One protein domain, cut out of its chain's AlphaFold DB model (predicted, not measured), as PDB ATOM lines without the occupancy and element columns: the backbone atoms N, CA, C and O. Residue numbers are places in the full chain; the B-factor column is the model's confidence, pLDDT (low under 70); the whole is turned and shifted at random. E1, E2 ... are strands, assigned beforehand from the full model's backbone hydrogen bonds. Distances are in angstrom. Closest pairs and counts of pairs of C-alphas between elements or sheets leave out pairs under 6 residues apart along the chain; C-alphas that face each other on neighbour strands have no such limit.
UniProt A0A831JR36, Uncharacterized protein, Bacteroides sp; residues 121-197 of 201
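Overview. This is residues 121 to 197 of the 201 residues of an uncharacterized protein of Bacteroides sp (UniProt A0A831JR36). With little regular structure, this is a small antiparallel sheet, long E1 and E3 side by side and short E2 beside the end of E3, amid long loops, from which residues 160 to 165 stick out. The 77 printed residues have no named helix and three strands, E1, E2, E3 along the chain, in sheet order E1, E3, E2; the class is all strand, with 21 residues in named elements. The whole is loose, radius of gyration of the C-alphas 14.8 A, spanning 44 by 31 by 21 A.

Arrangement. Residues 121 to 122 pair antiparallel with 146 to 147 of E1, residues 141 to 148. E1 is antiparallel to E3, residues 188 to 196, at 154 degrees; N 144 and O 192, 2.9 A apart, are within hydrogen-bond range. E2, residues 172 to 175, forms an antiparallel hairpin with E3 at 137 degrees; N 173 and O 195, 2.8 A apart, are within that range. E1 and E2 are apart.

Along the chain. E1 spans 21.8 A from C-alpha 141 (126.585, 22.203, -35.874), E2 9.7 A, and E3 25.5 A to C-alpha 196 (132.337, 23.863, -35.507).

Size, cuts and confidence. The farthest C-alphas, of Asp 163 and Gly 184, are 45.4 A apart. The printed part has no cut; both links are long. Residues 178 to 183 have pLDDT under 70.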
ATOM      1  N   PHE A 121     122.531  26.534 -56.130       88.38
ATOM      2  CA  PHE A 121     121.643  27.585 -55.649       88.38
ATOM      3  C   PHE A 121     121.563  27.460 -54.135       88.38
ATOM      4  O   PHE A 121     120.904  26.555 -53.615       88.38
ATOM      5  N   VAL A 122     122.299  28.304 -53.418       91.44
ATOM      6  CA  VAL A 122     122.323  28.251 -51.954       91.44
ATOM      7  C   VAL A 122     121.072  28.951 -51.435       91.44
ATOM      8  O   VAL A 122     120.711  30.030 -51.893       91.44
ATOM      9  N   SER A 123     120.352  28.318 -50.509       92.06
ATOM     10  CA  SER A 123     119.232  28.991 -49.852       92.06
ATOM     11  C   SER A 123     119.783  30.083 -48.941       92.06
ATOM     12  O   SER A 123     120.715  29.814 -48.187       92.06
ATOM     13  N   GLU A 124     119.182  31.276 -48.985       89.75
ATOM     14  CA  GLU A 124     119.614  32.428 -48.178       89.75
ATOM     15  C   GLU A 124     121.097  32.781 -48.417       89.75
ATOM     16  O   GLU A 124     121.926  32.733 -47.504       89.75
ATOM     17  N   GLU A 125     121.436  33.108 -49.667       84.69
ATOM     18  CA  GLU A 125     122.767  33.615 -50.029       84.69
ATOM     19  C   GLU A 125     123.156  34.813 -49.139       84.69
ATOM     20  O   GLU A 125     122.302  35.595 -48.717       84.69
ATOM     21  N   ASP A 126     124.444  34.915 -48.800       84.00
ATOM     22  CA  ASP A 126     125.024  35.954 -47.930       84.00
ATOM     23  C   ASP A 126     124.493  36.023 -46.482       84.00
ATOM     24  O   ASP A 126     124.731  37.000 -45.762       84.00
ATOM     25  N   ARG A 127     123.811  34.981 -45.988       88.88
ATOM     26  CA  ARG A 127     123.367  34.953 -44.587       88.88
ATOM     27  C   ARG A 127     124.536  34.925 -43.598       88.88
ATOM     28  O   ARG A 127     125.527  34.220 -43.780       88.88
ATOM     29  N   THR A 128     124.358  35.615 -42.473       89.56
ATOM     30  CA  THR A 128     125.245  35.516 -41.305       89.56
ATOM     31  C   THR A 128     124.667  34.523 -40.301       89.56
ATOM     32  O   THR A 128     123.496  34.620 -39.940       89.56
ATOM     33  N   ILE A 129     125.488  33.589 -39.820       89.50
ATOM     34  CA  ILE A 129     125.103  32.609 -38.796       89.50
ATOM     35  C   ILE A 129     125.824  32.968 -37.498       89.50
ATOM     36  O   ILE A 129     127.051  32.997 -37.455       89.50
ATOM     37  N   SER A 130     125.059  33.242 -36.440       90.31
ATOM     38  CA  SER A 130     125.608  33.473 -35.102       90.31
ATOM     39  C   SER A 130     125.781  32.143 -34.377       90.31
ATOM     40  O   SER A 130     124.823  31.383 -34.255       90.31
ATOM     41  N   LEU A 131     126.989  31.879 -33.881       89.00
ATOM     42  CA  LEU A 131     127.340  30.642 -33.185       89.00
ATOM     43  C   LEU A 131     127.708  30.945 -31.730       89.00
ATOM     44  O   LEU A 131     128.574  31.771 -31.448       89.00
ATOM     45  N   GLU A 132     127.043  30.269 -30.800       87.19
ATOM     46  CA  GLU A 132     127.309  30.366 -29.363       87.19
ATOM     47  C   GLU A 132     128.521  29.496 -29.011       87.19
ATOM     48  O   GLU A 132     128.382  28.284 -28.891       87.19
ATOM     49  N   ASN A 133     129.706  30.079 -28.798       83.69
ATOM     50  CA  ASN A 133     130.940  29.321 -28.492       83.69
ATOM     51  C   ASN A 133     130.807  28.386 -27.260       83.69
ATOM     52  O   ASN A 133     131.486  27.367 -27.140       83.69
ATOM     53  N   SER A 134     129.905  28.715 -26.332       85.75
ATOM     54  CA  SER A 134     129.609  27.939 -25.121       85.75
ATOM     55  C   SER A 134     128.620  26.786 -25.334       85.75
ATOM     56  O   SER A 134     128.334  26.061 -24.377       85.75
ATOM     57  N   ALA A 135     128.096  26.598 -26.552       87.06
ATOM     58  CA  ALA A 135     127.157  25.526 -26.857       87.06
ATOM     59  C   ALA A 135     127.747  24.152 -26.516       87.06
ATOM     60  O   ALA A 135     128.958  23.912 -26.649       87.06
ATOM     61  N   LYS A 136     126.869  23.243 -26.082       89.62
ATOM     62  CA  LYS A 136     127.236  21.852 -25.803       89.62
ATOM     63  C   LYS A 136     127.766  21.196 -27.068       89.62
ATOM     64  O   LYS A 136     127.298  21.510 -28.157       89.62
ATOM     65  N   LEU A 137     128.708  20.266 -26.918       85.38
ATOM     66  CA  LEU A 137     129.410  19.638 -28.039       85.38
ATOM     67  C   LEU A 137     128.450  19.046 -29.085       85.38
ATOM     68  O   LEU A 137     128.656  19.224 -30.278       85.38
ATOM     69  N   GLU A 138     127.375  18.392 -28.644       87.81
ATOM     70  CA  GLU A 138     126.360  17.789 -29.513       87.81
ATOM     71  C   GLU A 138     125.489  18.796 -30.290       87.81
ATOM     72  O   GLU A 138     124.817  18.413 -31.243       87.81
ATOM     73  N   GLU A 139     125.506  20.072 -29.902       89.69
ATOM     74  CA  GLU A 139     124.764  21.166 -30.542       89.69
ATOM     75  C   GLU A 139     125.668  22.020 -31.451       89.69
ATOM     76  O   GLU A 139     125.194  22.965 -32.082       89.69
ATOM     77  N   ARG A 140     126.971  21.705 -31.551       93.00
ATOM     78  CA  ARG A 140     127.952  22.482 -32.330       93.00
ATOM     79  C   ARG A 140     127.914  22.175 -33.828       93.00
ATOM     80  O   ARG A 140     128.926  21.829 -34.436       93.00
ATOM     81  N   PHE A 141     126.744  22.326 -34.433       93.56
ATOM     82  CA  PHE A 141     126.585  22.203 -35.874       93.56
ATOM     83  C   PHE A 141     125.522  23.150 -36.423       93.56
ATOM     84  O   PHE A 141     124.658  23.644 -35.699       93.56
ATOM     85  N   PHE A 142     125.566  23.380 -37.730       93.69
ATOM     86  CA  PHE A 142     124.471  23.997 -38.469       93.69
ATOM     87  C   PHE A 142     124.331  23.372 -39.857       93.69
ATOM     88  O   PHE A 142     125.271  22.796 -40.408       93.69
ATOM     89  N   GLU A 143     123.141  23.516 -40.437       93.38
ATOM     90  CA  GLU A 143     122.850  23.061 -41.793       93.38
ATOM     91  C   GLU A 143     122.727  24.247 -42.756       93.38
ATOM     92  O   GLU A 143     122.032  25.234 -42.486       93.38
ATOM     93  N   VAL A 144     123.354  24.129 -43.923       92.50
ATOM     94  CA  VAL A 144     123.091  24.987 -45.084       92.50
ATOM     95  C   VAL A 144     122.232  24.209 -46.064       92.50
ATOM     96  O   VAL A 144     122.600  23.118 -46.492       92.50
ATOM     97  N   THR A 145     121.079  24.766 -46.420       92.62
ATOM     98  CA  THR A 145     120.213  24.173 -47.441       92.62
ATOM     99  C   THR A 145     120.564  24.759 -48.803       92.62
ATOM    100  O   THR A 145     120.831  25.953 -48.921       92.62
ATOM    101  N   MET A 146     120.597  23.927 -49.838       90.94
ATOM    102  CA  MET A 146     120.866  24.361 -51.208       90.94
ATOM    103  C   MET A 146     120.195  23.436 -52.219       90.94
ATOM    104  O   MET A 146     119.800  22.319 -51.886       90.94
ATOM    105  N   MET A 147     120.100  23.876 -53.469       88.50
ATOM    106  CA  MET A 147     119.720  23.041 -54.601       88.50
ATOM    107  C   MET A 147     120.889  22.907 -55.574       88.50
ATOM    108  O   MET A 147     121.548  23.897 -55.882       88.50
ATOM    109  N   ALA A 148     121.147  21.700 -56.081       89.06
ATOM    110  CA  ALA A 148     122.116  21.500 -57.158       89.06
ATOM    111  C   ALA A 148     121.729  20.348 -58.094       89.06
ATOM    112  O   ALA A 148     121.127  19.357 -57.679       89.06
ATOM    113  N   ASN A 149     122.093  20.492 -59.366       86.31
ATOM    114  CA  ASN A 149     122.032  19.470 -60.425       86.31
ATOM    115  C   ASN A 149     123.400  19.265 -61.105       86.31
ATOM    116  O   ASN A 149     123.497  18.659 -62.171       86.31
ATOM    117  N   VAL A 150     124.464  19.797 -60.506       85.62
ATOM    118  CA  VAL A 150     125.844  19.662 -60.976       85.62
ATOM    119  C   VAL A 150     126.703  19.063 -59.876       85.62
ATOM    120  O   VAL A 150     126.384  19.171 -58.693       85.62
ATOM    121  N   ASN A 151     127.819  18.452 -60.262       85.31
ATOM    122  CA  ASN A 151     128.841  18.074 -59.295       85.31
ATOM    123  C   ASN A 151     129.484  19.331 -58.709       85.31
ATOM    124  O   ASN A 151     129.803  20.270 -59.439       85.31
ATOM    125  N   PHE A 152     129.697  19.323 -57.399       86.38
ATOM    126  CA  PHE A 152     130.325  20.418 -56.677       86.38
ATOM    127  C   PHE A 152     131.182  19.878 -55.535       86.38
ATOM    128  O   PHE A 152     130.959  18.771 -55.043       86.38
ATOM    129  N   ASP A 153     132.145  20.687 -55.103       87.56
ATOM    130  CA  ASP A 153     132.916  20.468 -53.885       87.56
ATOM    131  C   ASP A 153     132.754  21.685 -52.975       87.56
ATOM    132  O   ASP A 153     132.704  22.826 -53.437       87.56
ATOM    133  N   VAL A 154     132.695  21.434 -51.671       89.44
ATOM    134  CA  VAL A 154     132.611  22.472 -50.642       89.44
ATOM    135  C   VAL A 154     134.008  22.704 -50.081       89.44
ATOM    136  O   VAL A 154     134.706  21.752 -49.725       89.44
ATOM    137  N   ARG A 155     134.414  23.973 -49.988       89.12
ATOM    138  CA  ARG A 155     135.649  24.395 -49.320       89.12
ATOM    139  C   ARG A 155     135.310  25.404 -48.238       89.12
ATOM    140  O   ARG A 155     134.540  26.327 -48.487       89.12
ATOM    141  N   VAL A 156     135.898  25.219 -47.064       90.44
ATOM    142  CA  VAL A 156     135.809  26.167 -45.955       90.44
ATOM    143  C   VAL A 156     137.089  26.989 -45.959       90.44
ATOM    144  O   VAL A 156     138.174  26.419 -45.900       90.44
ATOM    145  N   ASN A 157     136.957  28.309 -46.063       89.75
ATOM    146  CA  ASN A 157     138.083  29.238 -46.036       89.75
ATOM    147  C   ASN A 157     137.874  30.235 -44.899       89.75
ATOM    148  O   ASN A 157     136.767  30.751 -44.732       89.75
ATOM    149  N   ASN A 158     138.941  30.536 -44.164       88.69
ATOM    150  CA  ASN A 158     138.931  31.633 -43.207       88.69
ATOM    151  C   ASN A 158     139.006  32.969 -43.949       88.69
ATOM    152  O   ASN A 158     139.723  33.107 -44.943       88.69
ATOM    153  N   LEU A 159     138.234  33.941 -43.469       86.38
ATOM    154  CA  LEU A 159     138.320  35.315 -43.945       86.38
ATOM    155  C   LEU A 159     139.509  36.020 -43.272       86.38
ATOM    156  O   LEU A 159     139.873  35.639 -42.158       86.38
ATOM    157  N   PRO A 160     140.126  37.009 -43.939       88.44
ATOM    158  CA  PRO A 160     141.173  37.813 -43.327       88.44
ATOM    159  C   PRO A 160     140.622  38.683 -42.191       88.44
ATOM    160  O   PRO A 160     139.512  39.212 -42.294       88.44
ATOM    161  N   ASP A 161     141.428  38.862 -41.150       87.06
ATOM    162  CA  ASP A 161     141.211  39.828 -40.075       87.06
ATOM    163  C   ASP A 161     141.414  41.275 -40.575       87.06
ATOM    164  O   ASP A 161     141.844  41.517 -41.709       87.06
ATOM    165  N   GLU A 162     141.116  42.271 -39.730       91.75
ATOM    166  CA  GLU A 162     141.234  43.699 -40.083       91.75
ATOM    167  C   GLU A 162     142.649  44.112 -40.532       91.75
ATOM    168  O   GLU A 162     142.802  45.046 -41.321       91.75
ATOM    169  N   ASP A 163     143.686  43.419 -40.056       91.69
ATOM    170  CA  ASP A 163     145.087  43.648 -40.426       91.69
ATOM    171  C   ASP A 163     145.523  42.892 -41.699       91.69
ATOM    172  O   ASP A 163     146.672  43.009 -42.135       91.69
ATOM    173  N   GLY A 164     144.604  42.145 -42.319       90.00
ATOM    174  CA  GLY A 164     144.836  41.348 -43.519       90.00
ATOM    175  C   GLY A 164     145.465  39.978 -43.262       90.00
ATOM    176  O   GLY A 164     145.752  39.267 -44.231       90.00
ATOM    177  N   THR A 165     145.696  39.589 -42.004       90.56
ATOM    178  CA  THR A 165     146.166  38.238 -41.669       90.56
ATOM    179  C   THR A 165     145.033  37.222 -41.809       90.56
ATOM    180  O   THR A 165     143.872  37.531 -41.568       90.56
ATOM    181  N   VAL A 166     145.346  36.004 -42.258       87.94
ATOM    182  CA  VAL A 166     144.373  34.905 -42.363       87.94
ATOM    183  C   VAL A 166     144.798  33.825 -41.382       87.94
ATOM    184  O   VAL A 166     145.926  33.341 -41.452       87.94
ATOM    185  N   SER A 167     143.911  33.457 -40.462       85.50
ATOM    186  CA  SER A 167     144.168  32.374 -39.512       85.50
ATOM    187  C   SER A 167     144.218  31.015 -40.217       85.50
ATOM    188  O   SER A 167     143.341  30.696 -41.019       85.50
ATOM    189  N   ASP A 168     145.186  30.175 -39.846       84.50
ATOM    190  CA  ASP A 168     145.280  28.780 -40.302       84.50
ATOM    191  C   ASP A 168     144.411  27.818 -39.458       84.50
ATOM    192  O   ASP A 168     144.403  26.609 -39.689       84.50
ATOM    193  N   LYS A 169     143.681  28.317 -38.444       84.44
ATOM    194  CA  LYS A 169     142.865  27.473 -37.554       84.44
ATOM    195  C   LYS A 169     141.640  26.920 -38.292       84.44
ATOM    196  O   LYS A 169     140.747  27.669 -38.686       84.44
ATOM    197  N   GLU A 170     141.547  25.596 -38.403       85.88
ATOM    198  CA  GLU A 170     140.383  24.886 -38.956       85.88
ATOM    199  C   GLU A 170     139.266  24.729 -37.908       85.88
ATOM    200  O   GLU A 170     139.035  23.647 -37.365       85.88
ATOM    201  N   TRP A 171     138.584  25.829 -37.588       89.31
ATOM    202  CA  TRP A 171     137.503  25.843 -36.591       89.31
ATOM    203  C   TRP A 171     136.142  25.403 -37.152       89.31
ATOM    204  O   TRP A 171     135.258  25.050 -36.381       89.31
ATOM    205  N   LEU A 172     135.960  25.417 -38.475       92.50
ATOM    206  CA  LEU A 172     134.715  25.053 -39.151       92.50
ATOM    207  C   LEU A 172     134.978  23.922 -40.147       92.50
ATOM    208  O   LEU A 172     135.865  24.024 -40.996       92.50
ATOM    209  N   LYS A 173     134.199  22.842 -40.065       91.69
ATOM    210  CA  LYS A 173     134.398  21.624 -40.857       91.69
ATOM    211  C   LYS A 173     133.117  21.250 -41.582       91.69
ATOM    212  O   LYS A 173     132.087  20.996 -40.967       91.69
ATOM    213  N   TYR A 174     133.197  21.160 -42.907       91.75
ATOM    214  CA  TYR A 174     132.134  20.551 -43.699       91.75
ATOM    215  C   TYR A 174     132.206  19.030 -43.569       91.75
ATOM    216  O   TYR A 174     133.194  18.400 -43.962       91.75
ATOM    217  N   LYS A 175     131.137  18.421 -43.064       88.69
ATOM    218  CA  LYS A 175     131.005  16.972 -43.038       88.69
ATOM    219  C   LYS A 175     130.559  16.512 -44.420       88.69
ATOM    220  O   LYS A 175     129.390  16.634 -44.779       88.69
ATOM    221  N   LYS A 176     131.509  15.994 -45.208       79.19
ATOM    222  CA  LYS A 176     131.230  15.466 -46.550       79.19
ATOM    223  C   LYS A 176     130.339  14.235 -46.453       79.19
ATOM    224  O   LYS A 176     130.805  13.099 -46.405       79.19
ATOM    225  N   GLU A 177     129.043  14.464 -46.491       70.19
ATOM    226  CA  GLU A 177     128.107  13.453 -46.936       70.19
ATOM    227  C   GLU A 177     128.367  13.320 -48.435       70.19
ATOM    228  O   GLU A 177     128.387  14.321 -49.142       70.19
ATOM    229  N   THR A 178     128.744  12.131 -48.906       55.25
ATOM    230  CA  THR A 178     129.001  11.862 -50.329       55.25
ATOM    231  C   THR A 178     127.776  11.171 -50.872       55.25
ATOM    232  O   THR A 178     127.658   9.953 -50.729       55.25
ATOM    233  N   PRO A 179     126.839  11.880 -51.497       57.59
ATOM    234  CA  PRO A 179     125.769  11.185 -52.146       57.59
ATOM    235  C   PRO A 179     126.208  11.016 -53.603       57.59
ATOM    236  O   PRO A 179     126.763  11.907 -54.248       57.59
ATOM    237  N   ASN A 180     126.091   9.784 -54.082       58.56
ATOM    238  CA  ASN A 180     126.348   9.461 -55.473       58.56
ATOM    239  C   ASN A 180     125.195  10.031 -56.293       58.56
ATOM    240  O   ASN A 180     124.041   9.654 -56.069       58.56
ATOM    241  N   TYR A 181     125.490  10.933 -57.216       59.81
ATOM    242  CA  TYR A 181     124.443  11.672 -57.880       59.81
ATOM    243  C   TYR A 181     124.595  11.662 -59.392       59.81
ATOM    244  O   TYR A 181     125.320  12.451 -59.991       59.81
ATOM    245  N   ASP A 182     123.805  10.792 -60.007       60.22
ATOM    246  CA  ASP A 182     123.207  11.091 -61.297       60.22
ATOM    247  C   ASP A 182     122.020  12.041 -61.044       60.22
ATOM    248  O   ASP A 182     120.930  11.632 -60.622       60.22
ATOM    249  N   TYR A 183     122.274  13.348 -61.149       61.72
ATOM    250  CA  TYR A 183     121.285  14.381 -60.830       61.72
ATOM    251  C   TYR A 183     120.246  14.593 -61.937       61.72
ATOM    252  O   TYR A 183     119.233  15.247 -61.685       61.72
ATOM    253  N   GLY A 184     120.463  14.053 -63.144       74.31
ATOM    254  CA  GLY A 184     119.761  14.543 -64.331       74.31
ATOM    255  C   GLY A 184     119.872  16.070 -64.440       74.31
ATOM    256  O   GLY A 184     120.817  16.671 -63.932       74.31
ATOM    257  N   ASP A 185     118.888  16.720 -65.061       81.00
ATOM    258  CA  ASP A 185     118.867  18.185 -65.138       81.00
ATOM    259  C   ASP A 185     118.064  18.844 -64.002       81.00
ATOM    260  O   ASP A 185     118.143  20.056 -63.826       81.00
ATOM    261  N   ARG A 186     117.314  18.086 -63.190       84.62
ATOM    262  CA  ARG A 186     116.487  18.647 -62.107       84.62
ATOM    263  C   ARG A 186     117.302  18.842 -60.813       84.62
ATOM    264  O   ARG A 186     117.793  17.851 -60.270       84.62
ATOM    265  N   PRO A 187     117.402  20.069 -60.262       87.00
ATOM    266  CA  PRO A 187     118.104  20.331 -59.015       87.00
ATOM    267  C   PRO A 187     117.483  19.569 -57.852       87.00
ATOM    268  O   PRO A 187     116.260  19.504 -57.707       87.00
ATOM    269  N   ARG A 188     118.339  19.005 -57.002       85.56
ATOM    270  CA  ARG A 188     117.933  18.317 -55.778       85.56
ATOM    271  C   ARG A 188     118.210  19.187 -54.573       85.56
ATOM    272  O   ARG A 188     119.253  19.831 -54.515       85.56
ATOM    273  N   LEU A 189     117.293  19.149 -53.614       88.19
ATOM    274  CA  LEU A 189     117.494  19.745 -52.303       88.19
ATOM    275  C   LEU A 189     118.581  18.977 -51.546       88.19
ATOM    276  O   LEU A 189     118.538  17.749 -51.455       88.19
ATOM    277  N   LEU A 190     119.533  19.714 -50.995       88.56
ATOM    278  CA  LEU A 190     120.690  19.225 -50.265       88.56
ATOM    279  C   LEU A 190     120.779  19.965 -48.939       88.56
ATOM    280  O   LEU A 190     120.526  21.168 -48.873       88.56
ATOM    281  N   LYS A 191     121.180  19.238 -47.899       91.06
ATOM    282  CA  LYS A 191     121.506  19.788 -46.587       91.06
ATOM    283  C   LYS A 191     122.978  19.529 -46.327       91.06
ATOM    284  O   LYS A 191     123.398  18.383 -46.213       91.06
ATOM    285  N   LEU A 192     123.768  20.591 -46.318       91.94
ATOM    286  CA  LEU A 192     125.187  20.531 -46.018       91.94
ATOM    287  C   LEU A 192     125.377  20.718 -44.516       91.94
ATOM    288  O   LEU A 192     125.002  21.758 -43.977       91.94
ATOM    289  N   HIS A 193     125.959  19.715 -43.864       93.38
ATOM    290  CA  HIS A 193     126.224  19.720 -42.429       93.38
ATOM    291  C   HIS A 193     127.609  20.301 -42.141       93.38
ATOM    292  O   HIS A 193     128.611  19.831 -42.691       93.38
ATOM    293  N   PHE A 194     127.665  21.300 -41.265       94.06
ATOM    294  CA  PHE A 194     128.909  21.901 -40.803       94.06
ATOM    295  C   PHE A 194     129.022  21.768 -39.291       94.06
ATOM    296  O   PHE A 194     128.152  22.244 -38.567       94.06
ATOM    297  N   ASP A 195     130.111  21.159 -38.837       93.31
ATOM    298  CA  ASP A 195     130.499  21.104 -37.430       93.31
ATOM    299  C   ASP A 195     131.469  22.252 -37.134       93.31
ATOM    300  O   ASP A 195     132.297  22.603 -37.984       93.31
ATOM    301  N   TRP A 196     131.396  22.829 -35.936       92.94
ATOM    302  CA  TRP A 196     132.337  23.863 -35.507       92.94
ATOM    303  C   TRP A 196     132.970  23.537 -34.149       92.94
ATOM    304  O   TRP A 196     132.334  22.986 -33.253       92.94
ATOM    305  N   ASP A 197     134.245  23.889 -34.007       86.62
ATOM    306  CA  ASP A 197     135.035  23.733 -32.787       86.62
ATOM    307  C   ASP A 197     135.206  25.084 -32.083       86.62
ATOM    308  O   ASP A 197     135.113  26.151 -32.697       86.62
TER     309      ASP A 197